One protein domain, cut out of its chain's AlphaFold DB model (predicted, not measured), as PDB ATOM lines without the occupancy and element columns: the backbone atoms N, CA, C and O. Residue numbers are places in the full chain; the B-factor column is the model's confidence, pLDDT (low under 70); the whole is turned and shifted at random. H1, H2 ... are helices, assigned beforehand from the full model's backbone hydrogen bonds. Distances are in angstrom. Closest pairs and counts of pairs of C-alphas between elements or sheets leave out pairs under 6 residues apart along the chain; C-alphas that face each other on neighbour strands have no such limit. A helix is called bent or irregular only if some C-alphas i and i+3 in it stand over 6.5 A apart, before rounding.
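AT A GLANCE: This is residues 22 to 119 of the 121 residues of an uncharacterized protein of Chloroflexi bacterium RBG_16_72_14 (UniProt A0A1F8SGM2). A compact cluster of helices in which the long helix H1 runs along one side and H2, H4 and H5 pack on it; H2 folds back from H1 as a helical hairpin, H3 crosses H4 nearly at a right angle on the side away from H1, and the short H6 follows H5. Between H3 and H4 a long looped link, residues 67 to 85, reaches to Ala 78, at the far end of the domain from Asp 22. The printed part has 98 residues with six named helices, H1 to H6 in order along the chain, and no named strand; the class is all helix. The whole is compact, with a radius of gyration of the C-alphas of 12.0 A, and its C-alphas span 32 by 29 by 21 A.

HOW THE PARTS SIT: H1, residues 22 to 40, is the hub and touches four other helices. H2, residues 42 to 52, forms a hairpin with it: they run opposite ways at a steep tilt of 43 degrees, and H1 touches H2 with residues 33 to 37 alone, the closest C-alphas being those of Met 33 and Val 45, 5.9 A apart. H4, residues 86 to 99, touches H1 and runs opposite ways to it at a shallow tilt of 34 degrees, only just short of steep; the closest C-alphas are those of Ala 30 and Trp 90, 5.6 A apart. H2 and H4 are close but not clearly touching, with the C-alphas of Val 42 and Ala 86 closest at 5.9 A; they run the same way at a shallow tilt of 18 degrees. H1, H2 and H4 form a bundle, three helices grouped with these tilts between their lines. H5, residues 103 to 113, touches H1 at a steep tilt of 42 degrees, the same way, where the closest C-alphas, those of Ala 29 and Leu 111, are 6.3 A apart. It also touches H2 at a steep tilt of 66 degrees, with the C-alphas of Ala 52 and Tyr 110 closest at 5.0 A. Residues 93 to 97 of H4 alone touch H5, closest at the C-alphas of Arg 97 and Gly 103, 4.8 A apart. H3, residues 57 to 66, touches H4 about perpendicular at 90 degrees, with the C-alphas of Val 63 and Gly 95 closest at 4.4 A, and is apart from H1. H6, residues 115 to 118, only just touches H1, with 3 pairs of C-alphas within 8 A, the closest being those of Ile 36 and Glu 117 at 7.2 A. In H1, H2, H3 and H5 every O i to N i+4 pair is within hydrogen-bond range; in H4 5 of 10 are, and H6 is too short for such a pair.

IN THESE COORDINATES: H1 begins at C-alpha 22, (1.034, -1.948, 46.575), and measures 26.3 A to C-alpha 40. H2 measures 15.4 A, H3 14.2 A and H5 15.2 A. H4 begins at C-alpha 86, (4.368, 15.280, 32.173), and measures 20.8 A; it is irregular, with C-alphas 87 and 90 7.3 A apart. H6 measures 5.5 A and ends at C-alpha 118, (-6.853, 1.100, 29.662).

THE WHOLE: The two C-alphas farthest apart are those of Asp 22 and Ala 78, at 36.6 A. The link from H3 to H4 is long, with 19 residues; within it residues 75 to 76 pair with residues 82 to 83, antiparallel. The other four links are tight. The printed part has no cut. The mean pLDDT of the printed part is 96.0, and residue 119 alone is under 70.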
ATOM      1  N   ASP A  22       0.915  -3.406  46.690       97.50
ATOM      2  CA  ASP A  22       1.034  -1.948  46.575       97.50
ATOM      3  C   ASP A  22       1.986  -1.514  45.455       97.50
ATOM      4  O   ASP A  22       1.651  -0.631  44.677       97.50
ATOM      5  N   ALA A  23       3.123  -2.199  45.300       96.69
ATOM      6  CA  ALA A  23       4.079  -1.909  44.231       96.69
ATOM      7  C   ALA A  23       3.471  -2.059  42.823       96.69
ATOM      8  O   ALA A  23       3.858  -1.338  41.906       96.69
ATOM      9  N   GLN A  24       2.514  -2.978  42.649       96.88
ATOM     10  CA  GLN A  24       1.823  -3.180  41.377       96.88
ATOM     11  C   GLN A  24       0.833  -2.042  41.100       96.88
ATOM     12  O   GLN A  24       0.786  -1.533  39.982       96.88
ATOM     13  N   ILE A  25       0.084  -1.613  42.123       97.88
ATOM     14  CA  ILE A  25      -0.827  -0.462  42.037       97.88
ATOM     15  C   ILE A  25      -0.054   0.820  41.732       97.88
ATOM     16  O   ILE A  25      -0.449   1.583  40.852       97.88
ATOM     17  N   ASP A  26       1.069   1.026  42.418       97.94
ATOM     18  CA  ASP A  26       1.944   2.180  42.237       97.94
ATOM     19  C   ASP A  26       2.486   2.245  40.795       97.94
ATOM     20  O   ASP A  26       2.430   3.299  40.156       97.94
ATOM     21  N   ALA A  27       2.953   1.110  40.259       96.62
ATOM     22  CA  ALA A  27       3.442   1.011  38.886       96.62
ATOM     23  C   ALA A  27       2.338   1.305  37.858       96.62
ATOM     24  O   ALA A  27       2.505   2.184  37.013       96.62
ATOM     25  N   TRP A  28       1.186   0.637  37.968       96.69
ATOM     26  CA  TRP A  28       0.078   0.831  37.031       96.69
ATOM     27  C   TRP A  28      -0.488   2.244  37.063       96.69
ATOM     28  O   TRP A  28      -0.819   2.793  36.014       96.69
ATOM     29  N   ALA A  29      -0.587   2.866  38.240       97.81
ATOM     30  CA  ALA A  29      -1.051   4.243  38.334       97.81
ATOM     31  C   ALA A  29      -0.088   5.204  37.620       97.81
ATOM     32  O   ALA A  29      -0.538   6.060  36.857       97.81
ATOM     33  N   ALA A  30       1.227   5.046  37.813       97.25
ATOM     34  CA  ALA A  30       2.228   5.869  37.132       97.25
ATOM     35  C   ALA A  30       2.233   5.656  35.606       97.25
ATOM     36  O   ALA A  30       2.339   6.623  34.847       97.25
ATOM     37  N   GLU A  31       2.097   4.408  35.153       95.06
ATOM     38  CA  GLU A  31       1.998   4.058  33.731       95.06
ATOM     39  C   GLU A  31       0.743   4.667  33.096       95.06
ATOM     40  O   GLU A  31       0.843   5.377  32.095       95.06
ATOM     41  N   LEU A  32      -0.421   4.512  33.732       96.00
ATOM     42  CA  LEU A  32      -1.674   5.062  33.222       96.00
ATOM     43  C   LEU A  32      -1.647   6.594  33.142       96.00
ATOM     44  O   LEU A  32      -2.092   7.168  32.145       96.00
ATOM     45  N   MET A  33      -1.076   7.272  34.145       97.50
ATOM     46  CA  MET A  33      -0.868   8.725  34.097       97.50
ATOM     47  C   MET A  33      -0.049   9.131  32.871       97.50
ATOM     48  O   MET A  33      -0.386  10.103  32.195       97.50
ATOM     49  N   ARG A  34       1.020   8.389  32.563       95.50
ATOM     50  CA  ARG A  34       1.859   8.649  31.391       95.50
ATOM     51  C   ARG A  34       1.087   8.428  30.091       95.50
ATOM     52  O   ARG A  34       1.166   9.275  29.200       95.50
ATOM     53  N   ASP A  35       0.324   7.349  29.992       94.38
ATOM     54  CA  ASP A  35      -0.439   7.022  28.786       94.38
ATOM     55  C   ASP A  35      -1.541   8.045  28.509       94.38
ATOM     56  O   ASP A  35      -1.701   8.503  27.372       94.38
ATOM     57  N   ILE A  36      -2.269   8.465  29.546       96.44
ATOM     58  CA  ILE A  36      -3.265   9.534  29.435       96.44
ATOM     59  C   ILE A  36      -2.577  10.858  29.088       96.44
ATOM     60  O   ILE A  36      -3.070  11.579  28.221       96.44
ATOM     61  N   ALA A  37      -1.420  11.175  29.683       96.56
ATOM     62  CA  ALA A  37      -0.683  12.394  29.344       96.56
ATOM     63  C   ALA A  37      -0.288  12.433  27.860       96.56
ATOM     64  O   ALA A  37      -0.423  13.480  27.228       96.56
ATOM     65  N   ILE A  38       0.162  11.306  27.297       94.50
ATOM     66  CA  ILE A  38       0.536  11.190  25.880       94.50
ATOM     67  C   ILE A  38      -0.692  11.335  24.973       94.50
ATOM     68  O   ILE A  38      -0.630  12.045  23.970       94.50
ATOM     69  N   ARG A  39      -1.810  10.680  25.310       94.56
ATOM     70  CA  ARG A  39      -3.001  10.628  24.442       94.56
ATOM     71  C   ARG A  39      -3.915  11.845  24.566       94.56
ATOM     72  O   ARG A  39      -4.558  12.227  23.593       94.56
ATOM     73  N   ARG A  40      -4.019  12.423  25.762       95.31
ATOM     74  CA  ARG A  40      -5.030  13.436  26.118       95.31
ATOM     75  C   ARG A  40      -4.459  14.688  26.781       95.31
ATOM     76  O   ARG A  40      -5.199  15.640  27.010       95.31
ATOM     77  N   GLY A  41      -3.158  14.713  27.055       95.75
ATOM     78  CA  GLY A  41      -2.478  15.846  27.672       95.75
ATOM     79  C   GLY A  41      -2.493  15.816  29.201       95.75
ATOM     80  O   GLY A  41      -3.317  15.170  29.844       95.75
ATOM     81  N   VAL A  42      -1.556  16.555  29.800       97.00
ATOM     82  CA  VAL A  42      -1.305  16.517  31.251       97.00
ATOM     83  C   VAL A  42      -2.439  17.101  32.092       97.00
ATOM     84  O   VAL A  42      -2.678  16.629  33.198       97.00
ATOM     85  N   VAL A  43      -3.173  18.085  31.568       97.38
ATOM     86  CA  VAL A  43      -4.294  18.699  32.295       97.38
ATOM     87  C   VAL A  43      -5.358  17.649  32.624       97.38
ATOM     88  O   VAL A  43      -5.830  17.603  33.755       97.38
ATOM     89  N   ARG A  44      -5.647  16.733  31.686       97.38
ATOM     90  CA  ARG A  44      -6.578  15.618  31.907       97.38
ATOM     91  C   ARG A  44      -6.128  14.728  33.066       97.38
ATOM     92  O   ARG A  44      -6.925  14.423  33.943       97.38
ATOM     93  N   VAL A  45      -4.840  14.376  33.102       97.94
ATOM     94  CA  VAL A  45      -4.251  13.566  34.181       97.94
ATOM     95  C   VAL A  45      -4.405  14.250  35.534       97.94
ATOM     96  O   VAL A  45      -4.826  13.613  36.494       97.94
ATOM     97  N   VAL A  46      -4.082  15.546  35.609       98.12
ATOM     98  CA  VAL A  46      -4.182  16.328  36.847       98.12
ATOM     99  C   VAL A  46      -5.632  16.405  37.324       98.12
ATOM    100  O   VAL A  46      -5.891  16.180  38.503       98.12
ATOM    101  N   GLU A  47      -6.582  16.670  36.428       97.88
ATOM    102  CA  GLU A  47      -8.012  16.712  36.753       97.88
ATOM    103  C   GLU A  47      -8.529  15.360  37.265       97.88
ATOM    104  O   GLU A  47      -9.188  15.308  38.305       97.88
ATOM    105  N   ASP A  48      -8.207  14.263  36.575       98.06
ATOM    106  CA  ASP A  48      -8.656  12.923  36.964       98.06
ATOM    107  C   ASP A  48      -8.026  12.463  38.270       98.06
ATOM    108  O   ASP A  48      -8.726  11.955  39.145       98.06
ATOM    109  N   PHE A  49      -6.723  12.689  38.440       98.31
ATOM    110  CA  PHE A  49      -6.031  12.349  39.675       98.31
ATOM    111  C   PHE A  49      -6.608  13.124  40.854       98.31
ATOM    112  O   PHE A  49      -6.919  12.537  41.886       98.31
ATOM    113  N   ARG A  50      -6.821  14.436  40.700       98.00
ATOM    114  CA  ARG A  50      -7.430  15.259  41.746       98.00
ATOM    115  C   ARG A  50      -8.842  14.816  42.092       98.00
ATOM    116  O   ARG A  50      -9.183  14.809  43.271       98.00
ATOM    117  N   ARG A  51      -9.657  14.458  41.098       98.12
ATOM    118  CA  ARG A  51     -11.027  13.985  41.323       98.12
ATOM    119  C   ARG A  51     -11.029  12.662  42.089       98.12
ATOM    120  O   ARG A  51     -11.611  12.612  43.171       98.12
ATOM    121  N   ALA A  52     -10.317  11.655  41.588       97.38
ATOM    122  CA  ALA A  52     -10.253  10.330  42.201       97.38
ATOM    123  C   ALA A  52      -9.630  10.372  43.606       97.38
ATOM    124  O   ALA A  52     -10.141   9.780  44.557       97.38
ATOM    125  N   ALA A  53      -8.559  11.152  43.768       97.00
ATOM    126  CA  ALA A  53      -7.892  11.332  45.049       97.00
ATOM    127  C   ALA A  53      -8.563  12.374  45.955       97.00
ATOM    128  O   ALA A  53      -8.089  12.583  47.071       97.00
ATOM    129  N   LYS A  54      -9.647  13.025  45.515       97.25
ATOM    130  CA  LYS A  54     -10.374  14.060  46.269       97.25
ATOM    131  C   LYS A  54      -9.451  15.171  46.792       97.25
ATOM    132  O   LYS A  54      -9.508  15.516  47.968       97.25
ATOM    133  N   LEU A  55      -8.582  15.693  45.924       97.19
ATOM    134  CA  LEU A  55      -7.582  16.713  46.257       97.19
ATOM    135  C   LEU A  55      -7.937  18.084  45.663       97.19
ATOM    136  O   LEU A  55      -8.144  18.243  44.452       97.19
ATOM    137  N   GLY A  56      -7.912  19.109  46.512       96.38
ATOM    138  CA  GLY A  56      -7.817  20.504  46.086       96.38
ATOM    139  C   GLY A  56      -6.424  20.852  45.542       96.38
ATOM    140  O   GLY A  56      -5.472  20.092  45.698       96.38
ATOM    141  N   ASP A  57      -6.271  22.034  44.938       95.50
ATOM    142  CA  ASP A  57      -5.010  22.489  44.326       95.50
ATOM    143  C   ASP A  57      -3.833  22.483  45.313       95.50
ATOM    144  O   ASP A  57      -2.765  21.956  45.012       95.50
ATOM    145  N   ARG A  58      -4.045  22.990  46.535       95.62
ATOM    146  CA  ARG A  58      -3.006  23.011  47.586       95.62
ATOM    147  C   ARG A  58      -2.612  21.614  48.063       95.62
ATOM    148  O   ARG A  58      -1.464  21.386  48.437       95.62
ATOM    149  N   GLU A  59      -3.568  20.694  48.107       97.56
ATOM    150  CA  GLU A  59      -3.311  19.314  48.522       97.56
ATOM    151  C   GLU A  59      -2.566  18.561  47.422       97.56
ATOM    152  O   GLU A  59      -1.630  17.822  47.721       97.56
ATOM    153  N   PHE A  60      -2.912  18.815  46.157       98.06
ATOM    154  CA  PHE A  60      -2.168  18.315  45.008       98.06
ATOM    155  C   PHE A  60      -0.723  18.821  45.013       98.06
ATOM    156  O   PHE A  60       0.194  18.022  44.861       98.06
ATOM    157  N   GLU A  61      -0.501  20.122  45.230       97.50
ATOM    158  CA  GLU A  61       0.847  20.696  45.330       97.50
ATOM    159  C   GLU A  61       1.664  20.015  46.432       97.50
ATOM    160  O   GLU A  61       2.809  19.627  46.200       97.50
ATOM    161  N   ARG A  62       1.064  19.801  47.612       97.88
ATOM    162  CA  ARG A  62       1.723  19.081  48.708       97.88
ATOM    163  C   ARG A  62       2.070  17.649  48.312       97.88
ATOM    164  O   ARG A  62       3.202  17.237  48.527       97.88
ATOM    165  N   VAL A  63       1.128  16.907  47.729       98.44
ATOM    166  CA  VAL A  63       1.356  15.540  47.235       98.44
ATOM    167  C   VAL A  63       2.508  15.521  46.232       98.44
ATOM    168  O   VAL A  63       3.459  14.765  46.410       98.44
ATOM    169  N   PHE A  64       2.469  16.393  45.228       98.50
ATOM    170  CA  PHE A  64       3.505  16.492  44.208       98.50
ATOM    171  C   PHE A  64       4.882  16.792  44.815       98.50
ATOM    172  O   PHE A  64       5.845  16.084  44.525       98.50
ATOM    173  N   ALA A  65       4.964  17.778  45.714       98.12
ATOM    174  CA  ALA A  65       6.199  18.152  46.398       98.12
ATOM    175  C   ALA A  65       6.753  17.012  47.268       98.12
ATOM    176  O   ALA A  65       7.933  16.674  47.183       98.12
ATOM    177  N   SER A  66       5.900  16.385  48.082       98.31
ATOM    178  CA  SER A  66       6.279  15.279  48.968       98.31
ATOM    179  C   SER A  66       6.728  14.032  48.211       98.31
ATOM    180  O   SER A  66       7.527  13.261  48.733       98.31
ATOM    181  N   GLY A  67       6.253  13.844  46.981       97.88
ATOM    182  CA  GLY A  67       6.710  12.781  46.094       97.88
ATOM    183  C   GLY A  67       8.018  13.070  45.356       97.88
ATOM    184  O   GLY A  67       8.467  12.223  44.590       97.88
ATOM    185  N   GLY A  68       8.631  14.240  45.564       97.81
ATOM    186  CA  GLY A  68       9.872  14.657  44.904       97.81
ATOM    187  C   GLY A  68       9.673  15.493  43.636       97.81
ATOM    188  O   GLY A  68      10.647  15.813  42.953       97.81
ATOM    189  N   GLY A  69       8.435  15.870  43.316       97.31
ATOM    190  CA  GLY A  69       8.122  16.792  42.232       97.31
ATOM    191  C   GLY A  69       8.601  18.214  42.560       97.31
ATOM    192  O   GLY A  69       8.342  18.699  43.660       97.31
ATOM    193  N   PRO A  70       9.295  18.918  41.646       96.00
ATOM    194  CA  PRO A  70       9.829  20.253  41.921       96.00
ATOM    195  C   PRO A  70       8.705  21.307  41.944       96.00
ATOM    196  O   PRO A  70       8.167  21.620  40.876       96.00
ATOM    197  N   PRO A  71       8.369  21.925  43.100       93.81
ATOM    198  CA  PRO A  71       7.192  22.795  43.209       93.81
ATOM    199  C   PRO A  71       7.235  24.014  42.284       93.81
ATOM    200  O   PRO A  71       6.209  24.451  41.783       93.81
ATOM    201  N   ALA A  72       8.436  24.505  41.966       95.56
ATOM    202  CA  ALA A  72       8.644  25.609  41.026       95.56
ATOM    203  C   ALA A  72       8.186  25.310  39.583       95.56
ATOM    204  O   ALA A  72       8.152  26.215  38.756       95.56
ATOM    205  N   THR A  73       7.873  24.050  39.265       96.00
ATOM    206  CA  THR A  73       7.361  23.639  37.949       96.00
ATOM    207  C   THR A  73       5.840  23.512  37.896       96.00
ATOM    208  O   THR A  73       5.296  23.294  36.815       96.00
ATOM    209  N   LEU A  74       5.149  23.653  39.034       94.62
ATOM    210  CA  LEU A  74       3.695  23.775  39.062       94.62
ATOM    211  C   LEU A  74       3.280  25.111  38.454       94.62
ATOM    212  O   LEU A  74       3.881  26.154  38.710       94.62
ATOM    213  N   GLY A  75       2.209  25.079  37.676       94.62
ATOM    214  CA  GLY A  75       1.645  26.274  37.074       94.62
ATOM    215  C   GLY A  75       0.182  26.088  36.725       94.62
ATOM    216  O   GLY A  75      -0.427  25.066  37.037       94.62
ATOM    217  N   HIS A  76      -0.367  27.091  36.052       96.38
ATOM    218  CA  HIS A  76      -1.709  27.038  35.496       96.38
ATOM    219  C   HIS A  76      -1.655  27.380  34.009       96.38
ATOM    220  O   HIS A  76      -0.813  28.181  33.592       96.38
ATOM    221  N   ASP A  77      -2.538  26.790  33.203       93.81
ATOM    222  CA  ASP A  77      -2.724  27.255  31.828       93.81
ATOM    223  C   ASP A  77      -3.457  28.605  31.762       93.81
ATOM    224  O   ASP A  77      -3.844  29.202  32.768       93.81
ATOM    225  N   ALA A  78      -3.692  29.076  30.536       95.12
ATOM    226  CA  ALA A  78      -4.434  30.301  30.265       95.12
ATOM    227  C   ALA A  78      -5.893  30.278  30.768       95.12
ATOM    228  O   ALA A  78      -6.517  31.332  30.849       95.12
ATOM    229  N   GLN A  79      -6.445  29.106  31.094       95.38
ATOM    230  CA  GLN A  79      -7.785  28.934  31.658       95.38
ATOM    231  C   GLN A  79      -7.756  28.799  33.189       95.38
ATOM    232  O   GLN A  79      -8.806  28.628  33.803       95.38
ATOM    233  N   GLY A  80      -6.579  28.887  33.817       95.38
ATOM    234  CA  GLY A  80      -6.426  28.735  35.258       95.38
ATOM    235  C   GLY A  80      -6.472  27.279  35.729       95.38
ATOM    236  O   GLY A  80      -6.720  27.045  36.907       95.38
ATOM    237  N   ARG A  81      -6.254  26.295  34.846       95.88
ATOM    238  CA  ARG A  81      -6.221  24.872  35.219       95.88
ATOM    239  C   ARG A  81      -4.822  24.464  35.647       95.88
ATOM    240  O   ARG A  81      -3.854  24.757  34.947       95.88
ATOM    241  N   LEU A  82      -4.737  23.766  36.775       96.44
ATOM    242  CA  LEU A  82      -3.482  23.282  37.344       96.44
ATOM    243  C   LEU A  82      -2.749  22.343  36.375       96.44
ATOM    244  O   LEU A  82      -3.352  21.454  35.771       96.44
ATOM    245  N   MET A  83      -1.434  22.509  36.268       95.56
ATOM    246  CA  MET A  83      -0.571  21.655  35.461       95.56
ATOM    247  C   MET A  83       0.792  21.422  36.105       95.56
ATOM    248  O   MET A  83       1.305  22.247  36.860       95.56
ATOM    249  N   VAL A  84       1.390  20.292  35.736       96.56
ATOM    250  CA  VAL A  84       2.773  19.913  36.038       96.56
ATOM    251  C   VAL A  84       3.445  19.401  34.765       96.56
ATOM    252  O   VAL A  84       2.750  19.010  33.824       96.56
ATOM    253  N   PRO A  85       4.785  19.354  34.693       96.12
ATOM    254  CA  PRO A  85       5.465  18.683  33.596       96.12
ATOM    255  C   PRO A  85       5.074  17.202  33.536       96.12
ATOM    256  O   PRO A  85       5.142  16.503  34.546       96.12
ATOM    257  N   ALA A  86       4.738  16.690  32.347       95.94
ATOM    258  CA  ALA A  86       4.368  15.280  32.173       95.94
ATOM    259  C   ALA A  86       5.469  14.317  32.668       95.94
ATOM    260  O   ALA A  86       5.187  13.292  33.278       95.94
ATOM    261  N   VAL A  87       6.739  14.696  32.481       94.88
ATOM    262  CA  VAL A  87       7.910  13.942  32.962       94.88
ATOM    263  C   VAL A  87       8.021  13.869  34.487       94.88
ATOM    264  O   VAL A  87       8.805  13.072  34.985       94.88
ATOM    265  N   ALA A  88       7.270  14.687  35.228       96.69
ATOM    266  CA  ALA A  88       7.263  14.718  36.688       96.69
ATOM    267  C   ALA A  88       6.023  14.037  37.298       96.69
ATOM    268  O   ALA A  88       5.916  13.965  38.518       96.69
ATOM    269  N   LEU A  89       5.100  13.506  36.481       97.19
ATOM    270  CA  LEU A  89       3.879  12.842  36.967       97.19
ATOM    271  C   LEU A  89       4.164  11.652  37.890       97.19
ATOM    272  O   LEU A  89       3.369  11.376  38.785       97.19
ATOM    273  N   TRP A  90       5.324  11.003  37.733       94.88
ATOM    274  CA  TRP A  90       5.769   9.920  38.613       94.88
ATOM    275  C   TRP A  90       5.771  10.318  40.094       94.88
ATOM    276  O   TRP A  90       5.591   9.446  40.934       94.88
ATOM    277  N   ALA A  91       5.939  11.606  40.425       98.12
ATOM    278  CA  ALA A  91       5.977  12.086  41.804       98.12
ATOM    279  C   ALA A  91       4.618  11.964  42.513       98.12
ATOM    280  O   ALA A  91       4.560  11.899  43.738       98.12
ATOM    281  N   LEU A  92       3.504  11.891  41.780       98.38
ATOM    282  CA  LEU A  92       2.174  11.831  42.392       98.38
ATOM    283  C   LEU A  92       1.948  10.538  43.186       98.38
ATOM    284  O   LEU A  92       1.316  10.580  44.239       98.38
ATOM    285  N   VAL A  93       2.509   9.417  42.726       98.50
ATOM    286  CA  VAL A  93       2.386   8.102  43.375       98.50
ATOM    287  C   VAL A  93       3.085   8.054  44.746       98.50
ATOM    288  O   VAL A  93       2.392   7.885  45.749       98.50
ATOM    289  N   PRO A  94       4.410   8.272  44.878       98.31
ATOM    290  CA  PRO A  94       5.050   8.319  46.193       98.31
ATOM    291  C   PRO A  94       4.496   9.459  47.061       98.31
ATOM    292  O   PRO A  94       4.382   9.315  48.279       98.31
ATOM    293  N   GLY A  95       4.091  10.571  46.441       98.44
ATOM    294  CA  GLY A  95       3.480  11.705  47.121       98.44
ATOM    295  C   GLY A  95       2.178  11.355  47.836       98.44
ATOM    296  O   GLY A  95       2.038  11.623  49.030       98.44
ATOM    297  N   ILE A  96       1.231  10.721  47.138       98.38
ATOM    298  CA  ILE A  96      -0.062  10.371  47.735       98.38
ATOM    299  C   ILE A  96       0.096   9.274  48.786       98.38
ATOM    300  O   ILE A  96      -0.529   9.348  49.840       98.38
ATOM    301  N   ARG A  97       1.005   8.321  48.551       98.00
ATOM    302  CA  ARG A  97       1.346   7.252  49.501       98.00
ATOM    303  C   ARG A  97       1.938   7.801  50.801       98.00
ATOM    304  O   ARG A  97       1.722   7.223  51.860       98.00
ATOM    305  N   SER A  98       2.654   8.924  50.734       97.69
ATOM    306  CA  SER A  98       3.235   9.592  51.903       97.69
ATOM    307  C   SER A  98       2.252  10.509  52.636       97.69
ATOM    308  O   SER A  98       2.287  10.582  53.863       97.69
ATOM    309  N   GLN A  99       1.426  11.260  51.904       97.50
ATOM    310  CA  GLN A  99       0.658  12.375  52.474       97.50
ATOM    311  C   GLN A  99      -0.774  12.011  52.865       97.50
ATOM    312  O   GLN A  99      -1.421  12.777  53.581       97.50
ATOM    313  N   VAL A 100      -1.282  10.876  52.391       95.44
ATOM    314  CA  VAL A 100      -2.691  10.514  52.516       95.44
ATOM    315  C   VAL A 100      -2.821   9.101  53.101       95.44
ATOM    316  O   VAL A 100      -2.332   8.158  52.479       95.44
ATOM    317  N   PRO A 101      -3.481   8.917  54.266       94.50
ATOM    318  CA  PRO A 101      -3.573   7.608  54.928       94.50
ATOM    319  C   PRO A 101      -4.195   6.506  54.063       94.50
ATOM    320  O   PRO A 101      -3.741   5.368  54.091       94.50
ATOM    321  N   ASP A 102      -5.204   6.854  53.263       96.62
ATOM    322  CA  ASP A 102      -5.887   5.989  52.295       96.62
ATOM    323  C   ASP A 102      -5.312   6.137  50.871       96.62
ATOM    324  O   ASP A 102      -5.997   5.899  49.878       96.62
ATOM    325  N   GLY A 103      -4.043   6.549  50.740       97.44
ATOM    326  CA  GLY A 103      -3.417   6.850  49.450       97.44
ATOM    327  C   GLY A 103      -3.426   5.675  48.469       97.44
ATOM    328  O   GLY A 103      -3.605   5.883  47.273       97.44
ATOM    329  N   ARG A 104      -3.321   4.436  48.974       97.94
ATOM    330  CA  ARG A 104      -3.496   3.212  48.174       97.94
ATOM    331  C   ARG A 104      -4.860   3.168  47.494       97.94
ATOM    332  O   ARG A 104      -4.948   2.977  46.287       97.94
ATOM    333  N   ASP A 105      -5.912   3.345  48.281       98.44
ATOM    334  CA  ASP A 105      -7.282   3.197  47.810       98.44
ATOM    335  C   ASP A 105      -7.618   4.318  46.827       98.44
ATOM    336  O   ASP A 105      -8.283   4.084  45.827       98.44
ATOM    337  N   ARG A 106      -7.055   5.515  47.021       98.31
ATOM    338  CA  ARG A 106      -7.171   6.621  46.059       98.31
ATOM    339  C   ARG A 106      -6.472   6.349  44.725       98.31
ATOM    340  O   ARG A 106      -6.977   6.775  43.689       98.31
ATOM    341  N   LEU A 107      -5.346   5.630  44.722       98.38
ATOM    342  CA  LEU A 107      -4.724   5.157  43.479       98.38
ATOM    343  C   LEU A 107      -5.585   4.094  42.788       98.38
ATOM    344  O   LEU A 107      -5.723   4.127  41.568       98.38
ATOM    345  N   ILE A 108      -6.217   3.198  43.552       98.19
ATOM    346  CA  ILE A 108      -7.193   2.245  43.010       98.19
ATOM    347  C   ILE A 108      -8.382   2.987  42.396       98.19
ATOM    348  O   ILE A 108      -8.748   2.694  41.263       98.19
ATOM    349  N   GLU A 109      -8.949   3.982  43.079       98.31
ATOM    350  CA  GLU A 109     -10.035   4.792  42.517       98.31
ATOM    351  C   GLU A 109      -9.596   5.521  41.244       98.31
ATOM    352  O   GLU A 109     -10.352   5.549  40.278       98.31
ATOM    353  N   TYR A 110      -8.360   6.028  41.182       98.19
ATOM    354  CA  TYR A 110      -7.825   6.623  39.956       98.19
ATOM    355  C   TYR A 110      -7.778   5.617  38.799       98.19
ATOM    356  O   TYR A 110      -8.219   5.938  37.695       98.19
ATOM    357  N   LEU A 111      -7.296   4.396  39.043       97.00
ATOM    358  CA  LEU A 111      -7.283   3.325  38.042       97.00
ATOM    359  C   LEU A 111      -8.704   2.937  37.606       97.00
ATOM    360  O   LEU A 111      -8.946   2.739  36.419       97.00
ATOM    361  N   VAL A 112      -9.647   2.847  38.549       96.38
ATOM    362  CA  VAL A 112     -11.045   2.469  38.289       96.38
ATOM    363  C   VAL A 112     -11.788   3.550  37.504       96.38
ATOM    364  O   VAL A 112     -12.462   3.235  36.527       96.38
ATOM    365  N   GLU A 113     -11.655   4.822  37.884       96.19
ATOM    366  CA  GLU A 113     -12.281   5.945  37.170       96.19
ATOM    367  C   GLU A 113     -11.744   6.113  35.745       96.19
ATOM    368  O   GLU A 113     -12.428   6.668  34.888       96.19
ATOM    369  N   ASN A 114     -10.530   5.624  35.489       95.19
ATOM    370  CA  ASN A 114      -9.894   5.646  34.177       95.19
ATOM    371  C   ASN A 114      -9.861   4.257  33.522       95.19
ATOM    372  O   ASN A 114      -9.056   4.030  32.623       95.19
ATOM    373  N   PHE A 115     -10.739   3.333  33.932       91.56
ATOM    374  CA  PHE A 115     -10.805   1.978  33.379       91.56
ATOM    375  C   PHE A 115     -10.908   1.981  31.850       91.56
ATOM    376  O   PHE A 115     -10.155   1.275  31.186       91.56
ATOM    377  N   ASP A 116     -11.752   2.848  31.285       87.38
ATOM    378  CA  ASP A 116     -11.923   2.964  29.834       87.38
ATOM    379  C   ASP A 116     -10.652   3.445  29.123       87.38
ATOM    380  O   ASP A 116     -10.456   3.142  27.952       87.38
ATOM    381  N   GLU A 117      -9.749   4.154  29.807       87.31
ATOM    382  CA  GLU A 117      -8.474   4.584  29.224       87.31
ATOM    383  C   GLU A 117      -7.492   3.425  29.034       87.31
ATOM    384  O   GLU A 117      -6.571   3.561  28.232       87.31
ATOM    385  N   ILE A 118      -7.691   2.306  29.736       74.44
ATOM    386  CA  ILE A 118      -6.853   1.100  29.662       74.44
ATOM    387  C   ILE A 118      -7.264   0.217  28.468       74.44
ATOM    388  O   ILE A 118      -6.477  -0.583  27.972       74.44
ATOM    389  N   VAL A 119      -8.494   0.376  27.970       59.38
ATOM    390  CA  VAL A 119      -9.113  -0.511  26.964       59.38
ATOM    391  C   VAL A 119      -8.744  -0.143  25.521       59.38
ATOM    392  O   VAL A 119      -8.952  -0.943  24.613       59.38
TER     393      VAL A 119